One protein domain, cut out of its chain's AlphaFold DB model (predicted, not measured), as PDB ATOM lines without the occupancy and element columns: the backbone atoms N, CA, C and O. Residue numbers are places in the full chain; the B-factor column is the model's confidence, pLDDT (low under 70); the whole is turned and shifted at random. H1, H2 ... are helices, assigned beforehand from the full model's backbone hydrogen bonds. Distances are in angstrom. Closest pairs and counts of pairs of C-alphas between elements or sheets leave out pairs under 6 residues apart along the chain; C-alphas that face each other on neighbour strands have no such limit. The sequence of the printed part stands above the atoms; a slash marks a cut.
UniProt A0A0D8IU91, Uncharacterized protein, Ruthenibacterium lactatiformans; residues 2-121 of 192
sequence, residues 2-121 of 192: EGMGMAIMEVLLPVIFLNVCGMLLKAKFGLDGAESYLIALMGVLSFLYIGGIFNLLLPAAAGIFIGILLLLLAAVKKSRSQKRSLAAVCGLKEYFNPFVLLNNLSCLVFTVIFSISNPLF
ATOM      1  N   GLU A   2     273.333 272.828 167.627       42.12
ATOM      2  CA  GLU A   2     274.555 272.263 168.245       42.12
ATOM      3  C   GLU A   2     274.310 271.511 169.572       42.12
ATOM      4  O   GLU A   2     274.895 270.456 169.796       42.12
ATOM      5  N   GLY A   3     273.368 271.966 170.409       47.91
ATOM      6  CA  GLY A   3     273.037 271.289 171.677       47.91
ATOM      7  C   GLY A   3     272.333 269.931 171.530       47.91
ATOM      8  O   GLY A   3     272.497 269.058 172.375       47.91
ATOM      9  N   MET A   4     271.596 269.712 170.435       47.84
ATOM     10  CA  MET A   4     270.883 268.446 170.208       47.84
ATOM     11  C   MET A   4     271.856 267.331 169.801       47.84
ATOM     12  O   MET A   4     271.716 266.195 170.239       47.84
ATOM     13  N   GLY A   5     272.883 267.671 169.011       50.53
ATOM     14  CA  GLY A   5     273.942 266.737 168.627       50.53
ATOM     15  C   GLY A   5     274.788 266.277 169.817       50.53
ATOM     16  O   GLY A   5     275.068 265.086 169.933       50.53
ATOM     17  N   MET A   6     275.137 267.187 170.735       51.28
ATOM     18  CA  MET A   6     275.883 266.828 171.951       51.28
ATOM     19  C   MET A   6     275.071 265.916 172.879       51.28
ATOM     20  O   MET A   6     275.577 264.870 173.274       51.28
ATOM     21  N   ALA A   7     273.796 266.231 173.129       52.53
ATOM     22  CA  ALA A   7     272.931 265.416 173.990       52.53
ATOM     23  C   ALA A   7     272.721 263.986 173.451       52.53
ATOM     24  O   ALA A   7     272.681 263.020 174.210       52.53
ATOM     25  N   ILE A   8     272.619 263.831 172.127       53.97
ATOM     26  CA  ILE A   8     272.497 262.511 171.494       53.97
ATOM     27  C   ILE A   8     273.802 261.716 171.655       53.97
ATOM     28  O   ILE A   8     273.767 260.534 172.001       53.97
ATOM     29  N   MET A   9     274.958 262.354 171.450       56.94
ATOM     30  CA  MET A   9     276.263 261.701 171.598       56.94
ATOM     31  C   MET A   9     276.559 261.297 173.048       56.94
ATOM     32  O   MET A   9     277.110 260.219 173.268       56.94
ATOM     33  N   GLU A  10     276.142 262.100 174.026       58.88
ATOM     34  CA  GLU A  10     276.297 261.815 175.459       58.88
ATOM     35  C   GLU A  10     275.559 260.550 175.911       58.88
ATOM     36  O   GLU A  10     276.013 259.888 176.843       58.88
ATOM     37  N   VAL A  11     274.466 260.167 175.241       61.75
ATOM     38  CA  VAL A  11     273.714 258.943 175.569       61.75
ATOM     39  C   VAL A  11     274.100 257.773 174.672       61.75
ATOM     40  O   VAL A  11     274.272 256.649 175.153       61.75
ATOM     41  N   LEU A  12     274.288 258.011 173.371       64.06
ATOM     42  CA  LEU A  12     274.658 256.949 172.437       64.06
ATOM     43  C   LEU A  12     276.042 256.377 172.740       64.06
ATOM     44  O   LEU A  12     276.228 255.165 172.642       64.06
ATOM     45  N   LEU A  13     277.005 257.215 173.131       67.81
ATOM     46  CA  LEU A  13     278.369 256.766 173.389       67.81
ATOM     47  C   LEU A  13     278.436 255.758 174.559       67.81
ATOM     48  O   LEU A  13     278.954 254.659 174.340       67.81
ATOM     49  N   PRO A  14     277.865 256.020 175.754       67.81
ATOM     50  CA  PRO A  14     277.770 255.017 176.816       67.81
ATOM     51  C   PRO A  14     277.028 253.746 176.399       67.81
ATOM     52  O   PRO A  14     277.471 252.651 176.741       67.81
ATOM     53  N   VAL A  15     275.935 253.864 175.634       71.56
ATOM     54  CA  VAL A  15     275.170 252.699 175.159       71.56
ATOM     55  C   VAL A  15     276.026 251.830 174.234       71.56
ATOM     56  O   VAL A  15     276.057 250.609 174.394       71.56
ATOM     57  N   ILE A  16     276.781 252.428 173.312       78.69
ATOM     58  CA  ILE A  16     277.707 251.700 172.432       78.69
ATOM     59  C   ILE A  16     278.786 250.996 173.259       78.69
ATOM     60  O   ILE A  16     279.007 249.798 173.084       78.69
ATOM     61  N   PHE A  17     279.424 251.705 174.192       75.94
ATOM     62  CA  PHE A  17     280.459 251.124 175.052       75.94
ATOM     63  C   PHE A  17     279.925 249.979 175.915       75.94
ATOM     64  O   PHE A  17     280.598 248.959 176.077       75.94
ATOM     65  N   LEU A  18     278.695 250.100 176.409       79.38
ATOM     66  CA  LEU A  18     278.029 249.051 177.167       79.38
ATOM     67  C   LEU A  18     277.767 247.801 176.313       79.38
ATOM     68  O   LEU A  18     278.027 246.688 176.770       79.38
ATOM     69  N   ASN A  19     277.332 247.972 175.060       83.44
ATOM     70  CA  ASN A  19     277.175 246.852 174.127       83.44
ATOM     71  C   ASN A  19     278.517 246.179 173.825       83.44
ATOM     72  O   ASN A  19     278.617 244.954 173.863       83.44
ATOM     73  N   VAL A  20     279.577 246.961 173.596       86.12
ATOM     74  CA  VAL A  20     280.932 246.423 173.392       86.12
ATOM     75  C   VAL A  20     281.386 245.624 174.618       86.12
ATOM     76  O   VAL A  20     281.899 244.515 174.470       86.12
ATOM     77  N   CYS A  21     281.149 246.134 175.827       84.31
ATOM     78  CA  CYS A  21     281.450 245.422 177.067       84.31
ATOM     79  C   CYS A  21     280.676 244.093 177.166       84.31
ATOM     80  O   CYS A  21     281.283 243.040 177.369       84.31
ATOM     81  N   GLY A  22     279.360 244.112 176.931       83.12
ATOM     82  CA  GLY A  22     278.521 242.910 176.939       83.12
ATOM     83  C   GLY A  22     278.936 241.877 175.883       83.12
ATOM     84  O   GLY A  22     278.956 240.676 176.167       83.12
ATOM     85  N   MET A  23     279.332 242.319 174.688       87.69
ATOM     86  CA  MET A  23     279.866 241.445 173.638       87.69
ATOM     87  C   MET A  23     281.179 240.782 174.057       87.69
ATOM     88  O   MET A  23     281.361 239.580 173.863       87.69
ATOM     89  N   LEU A  24     282.102 241.549 174.640       86.81
ATOM     90  CA  LEU A  24     283.399 241.037 175.087       86.81
ATOM     91  C   LEU A  24     283.242 240.049 176.251       86.81
ATOM     92  O   LEU A  24     283.935 239.029 176.284       86.81
ATOM     93  N   LEU A  25     282.308 240.309 177.170       84.31
ATOM     94  CA  LEU A  25     281.957 239.379 178.245       84.31
ATOM     95  C   LEU A  25     281.369 238.079 177.692       84.31
ATOM     96  O   LEU A  25     281.826 237.005 178.083       84.31
ATOM     97  N   LYS A  26     280.438 238.157 176.734       87.38
ATOM     98  CA  LYS A  26     279.916 236.973 176.035       87.38
ATOM     99  C   LYS A  26     281.042 236.172 175.385       87.38
ATOM    100  O   LYS A  26     281.155 234.976 175.623       87.38
ATOM    101  N   ALA A  27     281.911 236.827 174.620       83.06
ATOM    102  CA  ALA A  27     283.003 236.162 173.911       83.06
ATOM    103  C   ALA A  27     284.017 235.482 174.850       83.06
ATOM    104  O   ALA A  27     284.672 234.514 174.462       83.06
ATOM    105  N   LYS A  28     284.174 235.998 176.076       84.94
ATOM    106  CA  LYS A  28     285.098 235.451 177.076       84.94
ATOM    107  C   LYS A  28     284.478 234.335 177.918       84.94
ATOM    108  O   LYS A  28     285.177 233.375 178.223       84.94
ATOM    109  N   PHE A  29     283.212 234.480 178.305       83.44
ATOM    110  CA  PHE A  29     282.550 233.602 179.276       83.44
ATOM    111  C   PHE A  29     281.487 232.678 178.664       83.44
ATOM    112  O   PHE A  29     280.964 231.825 179.368       83.44
ATOM    113  N   GLY A  30     281.173 232.817 177.372       80.50
ATOM    114  CA  GLY A  30     280.182 231.983 176.683       80.50
ATOM    115  C   GLY A  30     278.733 232.240 177.109       80.50
ATOM    116  O   GLY A  30     277.893 231.365 176.949       80.50
ATOM    117  N   LEU A  31     278.449 233.416 177.675       78.50
ATOM    118  CA  LEU A  31     277.134 233.778 178.216       78.50
ATOM    119  C   LEU A  31     276.091 234.045 177.118       78.50
ATOM    120  O   LEU A  31     276.431 234.373 175.971       78.50
ATOM    121  N   ASP A  32     274.807 233.991 177.481       81.31
ATOM    122  CA  ASP A  32     273.763 234.506 176.595       81.31
ATOM    123  C   ASP A  32     273.884 236.034 176.425       81.31
ATOM    124  O   ASP A  32     274.414 236.741 177.287       81.31
ATOM    125  N   GLY A  33     273.413 236.561 175.291       73.69
ATOM    126  CA  GLY A  33     273.510 237.991 174.978       73.69
ATOM    127  C   GLY A  33     272.788 238.885 175.993       73.69
ATOM    128  O   GLY A  33     273.291 239.957 176.334       73.69
ATOM    129  N   ALA A  34     271.642 238.439 176.520       73.94
ATOM    130  CA  ALA A  34     270.900 239.188 177.534       73.94
ATOM    131  C   ALA A  34     271.634 239.196 178.887       73.94
ATOM    132  O   ALA A  34     271.780 240.245 179.515       73.94
ATOM    133  N   GLU A  35     272.150 238.041 179.307       71.81
ATOM    134  CA  GLU A  35     272.904 237.897 180.557       71.81
ATOM    135  C   GLU A  35     274.191 238.721 180.533       71.81
ATOM    136  O   GLU A  35     274.490 239.443 181.485       71.81
ATOM    137  N   SER A  36     274.936 238.675 179.426       76.69
ATOM    138  CA  SER A  36     276.185 239.424 179.306       76.69
ATOM    139  C   SER A  36     275.952 240.937 179.282       76.69
ATOM    140  O   SER A  36     276.749 241.684 179.857       76.69
ATOM    141  N   TYR A  37     274.849 241.396 178.680       77.38
ATOM    142  CA  TYR A  37     274.433 242.798 178.717       77.38
ATOM    143  C   TYR A  37     274.067 243.247 180.137       77.38
ATOM    144  O   TYR A  37     274.539 244.290 180.594       77.38
ATOM    145  N   LEU A  38     273.277 242.452 180.867       74.25
ATOM    146  CA  LEU A  38     272.889 242.767 182.244       74.25
ATOM    147  C   LEU A  38     274.090 242.790 183.189       74.25
ATOM    148  O   LEU A  38     274.213 243.712 183.994       74.25
ATOM    149  N   ILE A  39     275.008 241.828 183.069       76.19
ATOM    150  CA  ILE A  39     276.238 241.806 183.870       76.19
ATOM    151  C   ILE A  39     277.105 243.027 183.551       76.19
ATOM    152  O   ILE A  39     277.617 243.659 184.475       76.19
ATOM    153  N   ALA A  40     277.241 243.398 182.273       78.25
ATOM    154  CA  ALA A  40     277.964 244.606 181.888       78.25
ATOM    155  C   ALA A  40     277.336 245.857 182.523       78.25
ATOM    156  O   ALA A  40     278.053 246.678 183.094       78.25
ATOM    157  N   LEU A  41     276.006 245.973 182.476       76.19
ATOM    158  CA  LEU A  41     275.274 247.110 183.032       76.19
ATOM    159  C   LEU A  41     275.444 247.188 184.551       76.19
ATOM    160  O   LEU A  41     275.833 248.230 185.075       76.19
ATOM    161  N   MET A  42     275.210 246.082 185.258       74.69
ATOM    162  CA  MET A  42     275.353 246.025 186.715       74.69
ATOM    163  C   MET A  42     276.800 246.259 187.157       74.69
ATOM    164  O   MET A  42     277.026 246.937 188.160       74.69
ATOM    165  N   GLY A  43     277.781 245.750 186.410       73.81
ATOM    166  CA  GLY A  43     279.202 245.962 186.684       73.81
ATOM    167  C   GLY A  43     279.619 247.424 186.521       73.81
ATOM    168  O   GLY A  43     280.243 247.982 187.423       73.81
ATOM    169  N   VAL A  44     279.220 248.061 185.414       73.50
ATOM    170  CA  VAL A  44     279.461 249.493 185.158       73.50
ATOM    171  C   VAL A  44     278.818 250.350 186.244       73.50
ATOM    172  O   VAL A  44     279.494 251.199 186.823       73.50
ATOM    173  N   LEU A  45     277.549 250.093 186.575       72.94
ATOM    174  CA  LEU A  45     276.851 250.814 187.638       72.94
ATOM    175  C   LEU A  45     277.556 250.636 188.982       72.94
ATOM    176  O   LEU A  45     277.840 251.624 189.648       72.94
ATOM    177  N   SER A  46     277.896 249.404 189.360       70.94
ATOM    178  CA  SER A  46     278.580 249.122 190.628       70.94
ATOM    179  C   SER A  46     279.927 249.840 190.725       70.94
ATOM    180  O   SER A  46     280.233 250.428 191.759       70.94
ATOM    181  N   PHE A  47     280.718 249.852 189.647       73.44
ATOM    182  CA  PHE A  47     282.006 250.548 189.621       73.44
ATOM    183  C   PHE A  47     281.849 252.069 189.718       73.44
ATOM    184  O   PHE A  47     282.584 252.716 190.464       73.44
ATOM    185  N   LEU A  48     280.857 252.639 189.026       68.31
ATOM    186  CA  LEU A  48     280.526 254.060 189.141       68.31
ATOM    187  C   LEU A  48     280.019 254.413 190.542       68.31
ATOM    188  O   LEU A  48     280.419 255.442 191.072       68.31
ATOM    189  N   TYR A  49     279.207 253.561 191.173       62.81
ATOM    190  CA  TYR A  49     278.754 253.761 192.552       62.81
ATOM    191  C   TYR A  49     279.921 253.759 193.537       62.81
ATOM    192  O   TYR A  49     280.011 254.658 194.370       62.81
ATOM    193  N   ILE A  50     280.840 252.799 193.417       66.44
ATOM    194  CA  ILE A  50     282.055 252.754 194.240       66.44
ATOM    195  C   ILE A  50     282.886 254.021 194.012       66.44
ATOM    196  O   ILE A  50     283.261 254.688 194.972       66.44
ATOM    197  N   GLY A  51     283.118 254.402 192.752       57.44
ATOM    198  CA  GLY A  51     283.805 255.647 192.409       57.44
ATOM    199  C   GLY A  51     283.117 256.882 192.994       57.44
ATOM    200  O   GLY A  51     283.789 257.764 193.519       57.44
ATOM    201  N   GLY A  52     281.784 256.920 192.976       52.81
ATOM    202  CA  GLY A  52     280.976 257.982 193.569       52.81
ATOM    203  C   GLY A  52     281.151 258.096 195.083       52.81
ATOM    204  O   GLY A  52     281.354 259.200 195.575       52.81
ATOM    205  N   ILE A  53     281.170 256.971 195.811       62.03
ATOM    206  CA  ILE A  53     281.397 256.945 197.271       62.03
ATOM    207  C   ILE A  53     282.746 257.583 197.639       62.03
ATOM    208  O   ILE A  53     282.849 258.276 198.648       62.03
ATOM    209  N   PHE A  54     283.772 257.393 196.805       65.44
ATOM    210  CA  PHE A  54     285.104 257.964 197.018       65.44
ATOM    211  C   PHE A  54     285.304 259.355 196.387       65.44
ATOM    212  O   PHE A  54     286.433 259.839 196.361       65.44
ATOM    213  N   ASN A  55     284.253 260.011 195.875       60.56
ATOM    214  CA  ASN A  55     284.335 261.275 195.119       60.56
ATOM    215  C   ASN A  55     285.236 261.207 193.865       60.56
ATOM    216  O   ASN A  55     285.778 262.206 193.396       60.56
ATOM    217  N   LEU A  56     285.371 260.016 193.287       70.06
ATOM    218  CA  LEU A  56     286.195 259.688 192.125       70.06
ATOM    219  C   LEU A  56     285.329 259.303 190.912       70.06
ATOM    220  O   LEU A  56     285.722 258.475 190.096       70.06
ATOM    221  N   LEU A  57     284.142 259.898 190.763       61.44
ATOM    222  CA  LEU A  57     283.184 259.519 189.715       61.44
ATOM    223  C   LEU A  57     283.735 259.737 188.293       61.44
ATOM    224  O   LEU A  57     283.633 258.854 187.443       61.44
ATOM    225  N   LEU A  58     284.360 260.891 188.046       63.16
ATOM    226  CA  LEU A  58     284.962 261.230 186.753       63.16
ATOM    227  C   LEU A  58     286.143 260.307 186.386       63.16
ATOM    228  O   LEU A  58     286.129 259.745 185.287       63.16
ATOM    229  N   PRO A  59     287.127 260.059 187.275       67.06
ATOM    230  CA  PRO A  59     288.175 259.081 186.992       67.06
ATOM    231  C   PRO A  59     287.649 257.641 186.910       67.06
ATOM    232  O   PRO A  59     288.163 256.865 186.105       67.06
ATOM    233  N   ALA A  60     286.604 257.274 187.659       63.62
ATOM    234  CA  ALA A  60     285.970 255.962 187.531       63.62
ATOM    235  C   ALA A  60     285.314 255.782 186.150       63.62
ATOM    236  O   ALA A  60     285.530 254.761 185.496       63.62
ATOM    237  N   ALA A  61     284.586 256.787 185.657       68.25
ATOM    238  CA  ALA A  61     284.020 256.767 184.310       68.25
ATOM    239  C   ALA A  61     285.116 256.656 183.238       68.25
ATOM    240  O   ALA A  61     285.039 255.786 182.368       68.25
ATOM    241  N   ALA A  62     286.179 257.462 183.340       71.00
ATOM    242  CA  ALA A  62     287.327 257.379 182.435       71.00
ATOM    243  C   ALA A  62     287.984 255.986 182.462       71.00
ATOM    244  O   ALA A  62     288.301 255.429 181.409       71.00
ATOM    245  N   GLY A  63     288.125 255.387 183.648       74.06
ATOM    246  CA  GLY A  63     288.653 254.034 183.824       74.06
ATOM    247  C   GLY A  63     287.825 252.966 183.107       74.06
ATOM    248  O   GLY A  63     288.398 252.080 182.473       74.06
ATOM    249  N   ILE A  64     286.493 253.079 183.127       75.94
ATOM    250  CA  ILE A  64     285.601 252.180 182.377       75.94
ATOM    251  C   ILE A  64     285.844 252.314 180.871       75.94
ATOM    252  O   ILE A  64     286.040 251.302 180.194       75.94
ATOM    253  N   PHE A  65     285.873 253.542 180.339       78.44
ATOM    254  CA  PHE A  65     286.101 253.772 178.908       78.44
ATOM    255  C   PHE A  65     287.460 253.230 178.452       78.44
ATOM    256  O   PHE A  65     287.535 252.505 177.455       78.44
ATOM    257  N   ILE A  66     288.523 253.522 179.206       84.62
ATOM    258  CA  ILE A  66     289.877 253.033 178.919       84.62
ATOM    259  C   ILE A  66     289.919 251.503 178.999       84.62
ATOM    260  O   ILE A  66     290.459 250.854 178.103       84.62
ATOM    261  N   GLY A  67     289.311 250.908 180.030       85.69
ATOM    262  CA  GLY A  67     289.259 249.458 180.206       85.69
ATOM    263  C   GLY A  67     288.567 248.748 179.043       85.69
ATOM    264  O   GLY A  67     289.108 247.784 178.496       85.69
ATOM    265  N   ILE A  68     287.412 249.255 178.604       84.31
ATOM    266  CA  ILE A  68     286.690 248.708 177.446       84.31
ATOM    267  C   ILE A  68     287.531 248.847 176.171       84.31
ATOM    268  O   ILE A  68     287.617 247.896 175.392       84.31
ATOM    269  N   LEU A  69     288.202 249.985 175.972       86.88
ATOM    270  CA  LEU A  69     289.059 250.209 174.807       86.88
ATOM    271  C   LEU A  69     290.239 249.224 174.767       86.88
ATOM    272  O   LEU A  69     290.531 248.648 173.718       86.88
ATOM    273  N   LEU A  70     290.886 248.971 175.908       90.12
ATOM    274  CA  LEU A  70     291.973 247.994 176.017       90.12
ATOM    275  C   LEU A  70     291.494 246.565 175.729       90.12
ATOM    276  O   LEU A  70     292.166 245.818 175.011       90.12
ATOM    277  N   LEU A  71     290.320 246.187 176.238       87.62
ATOM    278  CA  LEU A  71     289.726 244.879 175.958       87.62
ATOM    279  C   LEU A  71     289.355 244.729 174.476       87.62
ATOM    280  O   LEU A  71     289.579 243.668 173.888       87.62
ATOM    281  N   LEU A  72     288.855 245.796 173.850       86.44
ATOM    282  CA  LEU A  72     288.575 245.822 172.419       86.44
ATOM    283  C   LEU A  72     289.863 245.656 171.598       86.44
ATOM    284  O   LEU A  72     289.903 244.835 170.683       86.44
ATOM    285  N   LEU A  73     290.944 246.358 171.954       88.44
ATOM    286  CA  LEU A  73     292.253 246.205 171.307       88.44
ATOM    287  C   LEU A  73     292.799 244.774 171.447       88.44
ATOM    288  O   LEU A  73     293.336 244.220 170.482       88.44
ATOM    289  N   ALA A  74     292.614 244.142 172.607       86.25
ATOM    290  CA  ALA A  74     292.973 242.741 172.813       86.25
ATOM    291  C   ALA A  74     292.155 241.799 171.905       86.25
ATOM    292  O   ALA A  74     292.723 240.888 171.291       86.25
ATOM    293  N   ALA A  75     290.851 242.046 171.750       84.56
ATOM    294  CA  ALA A  75     289.993 241.290 170.835       84.56
ATOM    295  C   ALA A  75     290.396 241.484 169.362       84.56
ATOM    296  O   ALA A  75     290.462 240.508 168.609       84.56
ATOM    297  N   VAL A  76     290.760 242.706 168.956       87.25
ATOM    298  CA  VAL A  76     291.285 243.011 167.611       87.25
ATOM    299  C   VAL A  76     292.600 242.274 167.357       87.25
ATOM    300  O   VAL A  76     292.771 241.658 166.302       87.25
ATOM    301  N   LYS A  77     293.525 242.276 168.325       87.75
ATOM    302  CA  LYS A  77     294.798 241.547 168.214       87.75
ATOM    303  C   LYS A  77     294.565 240.040 168.062       87.75
ATOM    304  O   LYS A  77     295.187 239.411 167.206       87.75
ATOM    305  N   LYS A  78     293.628 239.476 168.833       82.88
ATOM    306  CA  LYS A  78     293.218 238.065 168.726       82.88
ATOM    307  C   LYS A  78     292.591 237.751 167.362       82.88
ATOM    308  O   LYS A  78     292.949 236.752 166.748       82.88
ATOM    309  N   SER A  79     291.726 238.630 166.857       83.50
ATOM    310  CA  SER A  79     291.122 238.520 165.522       83.50
ATOM    311  C   SER A  79     292.173 238.516 164.407       83.50
ATOM    312  O   SER A  79     292.150 237.622 163.557       83.50
ATOM    313  N   ARG A  80     293.153 239.430 164.456       82.25
ATOM    314  CA  ARG A  80     294.277 239.456 163.502       82.25
ATOM    315  C   ARG A  80     295.123 238.186 163.572       82.25
ATOM    316  O   ARG A  80     295.458 237.629 162.532       82.25
ATOM    317  N   SER A  81     295.424 237.704 164.778       82.50
ATOM    318  CA  SER A  81     296.204 236.476 164.981       82.50
ATOM    319  C   SER A  81     295.500 235.231 164.430       82.50
ATOM    320  O   SER A  81     296.154 234.379 163.838       82.50
ATOM    321  N   GLN A  82     294.176 235.143 164.566       78.50
ATOM    322  CA  GLN A  82     293.390 233.995 164.101       78.50
ATOM    323  C   GLN A  82     292.908 234.121 162.643       78.50
ATOM    324  O   GLN A  82     292.212 233.224 162.171       78.50
ATOM    325  N   LYS A  83     293.228 235.223 161.936       79.25
ATOM    326  CA  LYS A  83     292.689 235.570 160.600       79.25
ATOM    327  C   LYS A  83     291.155 235.445 160.508       79.25
ATOM    328  O   LYS A  83     290.607 235.160 159.446       79.25
ATOM    329  N   ARG A  84     290.449 235.649 161.624       74.81
ATOM    330  CA  ARG A  84     288.980 235.592 161.708       74.81
ATOM    331  C   ARG A  84     288.426 236.996 161.878       74.81
ATOM    332  O   ARG A  84     289.025 237.812 162.573       74.81
ATOM    333  N   SER A  85     287.267 237.267 161.279       75.69
ATOM    334  CA  SER A  85     286.558 238.542 161.452       75.69
ATOM    335  C   SER A  85     286.300 238.835 162.935       75.69
ATOM    336  O   SER A  85     285.935 237.934 163.691       75.69
ATOM    337  N   LEU A  86     286.445 240.098 163.344       71.50
ATOM    338  CA  LEU A  86     286.150 240.560 164.705       71.50
ATOM    339  C   LEU A  86     284.723 240.178 165.133       71.50
ATOM    340  O   LEU A  86     284.507 239.750 166.261       71.50
ATOM    341  N   ALA A  87     283.764 240.257 164.207       72.25
ATOM    342  CA  ALA A  87     282.374 239.886 164.455       72.25
ATOM    343  C   ALA A  87     282.208 238.386 164.760       72.25
ATOM    344  O   ALA A  87     281.330 238.018 165.537       72.25
ATOM    345  N   ALA A  88     283.063 237.535 164.182       70.56
ATOM    346  CA  ALA A  88     283.088 236.102 164.466       70.56
ATOM    347  C   ALA A  88     283.806 235.799 165.789       70.56
ATOM    348  O   ALA A  88     283.381 234.916 166.522       70.56
ATOM    349  N   VAL A  89     284.862 236.548 166.126       71.94
ATOM    350  CA  VAL A  89     285.563 236.410 167.417       71.94
ATOM    351  C   VAL A  89     284.687 236.862 168.587       71.94
ATOM    352  O   VAL A  89     284.753 236.262 169.655       71.94
ATOM    353  N   CYS A  90     283.859 237.888 168.385       70.19
ATOM    354  CA  CYS A  90     282.964 238.420 169.411       70.19
ATOM    355  C   CYS A  90     281.550 237.808 169.396       70.19
ATOM    356  O   CYS A  90     280.726 238.202 170.215       70.19
ATOM    357  N   GLY A  91     281.240 236.893 168.468       75.06
ATOM    358  CA  GLY A  91     279.924 236.243 168.394       75.06
ATOM    359  C   GLY A  91     278.763 237.219 168.159       75.06
ATOM    360  O   GLY A  91     277.720 237.102 168.796       75.06
ATOM    361  N   LEU A  92     278.930 238.199 167.260       78.00
ATOM    362  CA  LEU A  92     277.991 239.320 167.079       78.00
ATOM    363  C   LEU A  92     276.543 238.866 166.820       78.00
ATOM    364  O   LEU A  92     275.607 239.413 167.394       78.00
ATOM    365  N   LYS A  93     276.357 237.845 165.972       78.12
ATOM    366  CA  LYS A  93     275.024 237.311 165.640       78.12
ATOM    367  C   LYS A  93     274.327 236.690 166.848       78.12
ATOM    368  O   LYS A  93     273.123 236.814 166.987       78.12
ATOM    369  N   GLU A  94     275.095 236.041 167.710       77.00
ATOM    370  CA  GLU A  94     274.591 235.378 168.911       77.00
ATOM    371  C   GLU A  94     274.406 236.371 170.066       77.00
ATOM    372  O   GLU A  94     273.753 236.060 171.059       77.00
ATOM    373  N   TYR A  95     275.030 237.548 169.986       80.25
ATOM    374  CA  TYR A  95     274.890 238.609 170.977       80.25
ATOM    375  C   TYR A  95     273.572 239.377 170.825       80.25
ATOM    376  O   TYR A  95     272.925 239.687 171.825       80.25
ATOM    377  N   PHE A  96     273.161 239.669 169.586       79.94
ATOM    378  CA  PHE A  96     271.926 240.400 169.301       79.94
ATOM    379  C   PHE A  96     270.683 239.524 169.493       79.94
ATOM    380  O   PHE A  96     270.032 239.087 168.549       79.94
ATOM    381  N   ASN A  97     270.351 239.297 170.758       76.88
ATOM    382  CA  ASN A  97     269.089 238.729 171.207       76.88
ATOM    383  C   ASN A  97     267.988 239.826 171.138       76.88
ATOM    384  O   ASN A  97     268.308 241.003 171.359       76.88
ATOM    385  N   PRO A  98     266.707 239.509 170.846       77.06
ATOM    386  CA  PRO A  98     265.603 240.476 170.873       77.06
ATOM    387  C   PRO A  98     265.579 241.381 172.111       77.06
ATOM    388  O   PRO A  98     265.271 242.560 171.974       77.06
ATOM    389  N   PHE A  99     265.974 240.893 173.292       73.69
ATOM    390  CA  PHE A  99     266.066 241.723 174.501       73.69
ATOM    391  C   PHE A  99     267.101 242.849 174.394       73.69
ATOM    392  O   PHE A  99     266.812 243.994 174.737       73.69
ATOM    393  N   VAL A 100     268.295 242.542 173.882       71.88
ATOM    394  CA  VAL A 100     269.373 243.525 173.684       71.88
ATOM    395  C   VAL A 100     268.950 244.556 172.637       71.88
ATOM    396  O   VAL A 100     269.162 245.755 172.814       71.88
ATOM    397  N   LEU A 101     268.300 244.102 171.562       79.81
ATOM    398  CA  LEU A 101     267.779 244.974 170.508       79.81
ATOM    399  C   LEU A 101     266.671 245.898 171.017       79.81
ATOM    400  O   LEU A 101     266.742 247.102 170.783       79.81
ATOM    401  N   LEU A 102     265.687 245.356 171.740       76.44
ATOM    402  CA  LEU A 102     264.605 246.137 172.337       76.44
ATOM    403  C   LEU A 102     265.150 247.161 173.323       76.44
ATOM    404  O   LEU A 102     264.757 248.318 173.255       76.44
ATOM    405  N   ASN A 103     266.101 246.777 174.176       73.25
ATOM    406  CA  ASN A 103     266.690 247.705 175.131       73.25
ATOM    407  C   ASN A 103     267.453 248.843 174.431       73.25
ATOM    408  O   ASN A 103     267.258 250.008 174.765       73.25
ATOM    409  N   ASN A 104     268.260 248.534 173.411       75.56
ATOM    410  CA  ASN A 104     268.948 249.557 172.618       75.56
ATOM    411  C   ASN A 104     267.969 250.471 171.866       75.56
ATOM    412  O   ASN A 104     268.174 251.685 171.817       75.56
ATOM    413  N   LEU A 105     266.890 249.908 171.316       78.12
ATOM    414  CA  LEU A 105     265.836 250.669 170.650       78.12
ATOM    415  C   LEU A 105     265.102 251.576 171.643       78.12
ATOM    416  O   LEU A 105     264.874 252.744 171.343       78.12
ATOM    417  N   SER A 106     264.781 251.077 172.838       68.50
ATOM    418  CA  SER A 106     264.195 251.877 173.912       68.50
ATOM    419  C   SER A 106     265.130 253.010 174.322       68.50
ATOM    420  O   SER A 106     264.686 254.154 174.373       68.50
ATOM    421  N   CYS A 107     266.424 252.742 174.534       66.19
ATOM    422  CA  CYS A 107     267.408 253.787 174.816       66.19
ATOM    423  C   CYS A 107     267.416 254.861 173.721       66.19
ATOM    424  O   CYS A 107     267.370 256.043 174.048       66.19
ATOM    425  N   LEU A 108     267.405 254.478 172.440       70.81
ATOM    426  CA  LEU A 108     267.361 255.419 171.317       70.81
ATOM    427  C   LEU A 108     266.075 256.261 171.321       70.81
ATOM    428  O   LEU A 108     266.143 257.487 171.273       70.81
ATOM    429  N   VAL A 109     264.909 255.613 171.405       73.06
ATOM    430  CA  VAL A 109     263.596 256.277 171.376       73.06
ATOM    431  C   VAL A 109     263.463 257.252 172.543       73.06
ATOM    432  O   VAL A 109     263.117 258.412 172.333       73.06
ATOM    433  N   PHE A 110     263.799 256.823 173.759       66.75
ATOM    434  CA  PHE A 110     263.734 257.692 174.931       66.75
ATOM    435  C   PHE A 110     264.778 258.808 174.891       66.75
ATOM    436  O   PHE A 110     264.466 259.917 175.311       66.75
ATOM    437  N   THR A 111     265.969 258.573 174.329       63.81
ATOM    438  CA  THR A 111     266.955 259.644 174.100       63.81
ATOM    439  C   THR A 111     266.367 260.722 173.204       63.81
ATOM    440  O   THR A 111     266.383 261.882 173.586       63.81
ATOM    441  N   VAL A 112     265.781 260.355 172.061       65.88
ATOM    442  CA  VAL A 112     265.168 261.319 171.133       65.88
ATOM    443  C   VAL A 112     264.009 262.063 171.795       65.88
ATOM    444  O   VAL A 112     263.944 263.288 171.716       65.88
ATOM    445  N   ILE A 113     263.125 261.345 172.496       65.38
ATOM    446  CA  ILE A 113     262.001 261.954 173.219       65.38
ATOM    447  C   ILE A 113     262.507 262.958 174.259       65.38
ATOM    448  O   ILE A 113     261.994 264.076 174.312       65.38
ATOM    449  N   PHE A 114     263.516 262.604 175.061       58.22
ATOM    450  CA  PHE A 114     264.067 263.509 176.069       58.22
ATOM    451  C   PHE A 114     264.845 264.667 175.438       58.22
ATOM    452  O   PHE A 114     264.638 265.806 175.837       58.22
ATOM    453  N   SER A 115     265.631 264.439 174.385       58.75
ATOM    454  CA  SER A 115     266.323 265.511 173.659       58.75
ATOM    455  C   SER A 115     265.369 266.554 173.063       58.75
ATOM    456  O   SER A 115     265.754 267.716 172.958       58.75
ATOM    457  N   ILE A 116     264.145 266.163 172.686       61.69
ATOM    458  CA  ILE A 116     263.115 267.077 172.164       61.69
ATOM    459  C   ILE A 116     262.298 267.718 173.297       61.69
ATOM    460  O   ILE A 116     261.954 268.894 173.206       61.69
ATOM    461  N   SER A 117     261.962 266.957 174.344       53.91
ATOM    462  CA  SER A 117     260.972 267.382 175.345       53.91
ATOM    463  C   SER A 117     261.572 268.192 176.494       53.91
ATOM    464  O   SER A 117     260.952 269.164 176.905       53.91
ATOM    465  N   ASN A 118     262.735 267.793 177.031       48.31
ATOM    466  CA  ASN A 118     263.465 268.471 178.115       48.31
ATOM    467  C   ASN A 118     264.897 267.901 178.212       48.31
ATOM    468  O   ASN A 118     265.029 266.687 178.398       48.31
ATOM    469  N   PRO A 119     265.966 268.723 178.144       46.22
ATOM    470  CA  PRO A 119     267.344 268.233 178.095       46.22
ATOM    471  C   PRO A 119     267.678 267.313 179.276       46.22
ATOM    472  O   PRO A 119     267.335 267.585 180.428       46.22
ATOM    473  N   LEU A 120     268.379 266.217 178.978       45.78
ATOM    474  CA  LEU A 120     269.005 265.364 179.982       45.78
ATOM    475  C   LEU A 120     270.080 266.199 180.698       45.78
ATOM    476  O   LEU A 120     270.980 266.719 180.061       45.78
ATOM    477  N   PHE A 121     269.898 266.391 182.002       47.50
ATOM    478  CA  PHE A 121     270.802 266.958 183.016       47.50
ATOM    479  C   PHE A 121     272.162 267.509 182.578       47.50
ATOM    480  O   PHE A 121     273.030 266.755 182.159       47.50
TER     481      PHE A 121
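What this domain is: This is residues 2 to 121 of the 192 residues of an uncharacterized protein of Ruthenibacterium lactatiformans (UniProt A0A0D8IU91). The long helix H1 lies in the middle, with H6 side by side and the V-shaped hairpin of H2 and H3 crossing it; short H4 and H5 lead from H3 to H6. The printed part has 120 residues with six named helices, H1 to H6 in order, all helix. It is compact, radius of gyration of the C-alphas 15.7 A, spanning 47 by 34 by 27 A.

Where its parts are: H1, residues 2 to 29, runs 41.0 A from C-alpha 2 at (274.555, 272.263, 168.245). H2 is residues 33 to 53, H3 57 to 81, H4 86 to 89, H5 92 to 95; H6, 98 to 117, ends at (260.972, 267.382, 175.345).

How they stand to each other: H1 touches H6, opposite ways at a shallow 15 degrees, closest C-alphas Met 4 and Ser 115, 6.4 A. H1 residues 18 to 26 touch H2, closest C-alphas Gly 22 and Tyr 37, 4.5 A. O i to N i+4 pairs are within hydrogen-bond range throughout H2, H3 and H6, 22 of 24 in H1.

The domain as a whole: The printed part has no cut; its links are tight. 40 residues have pLDDT under 70, among them 2 to 14.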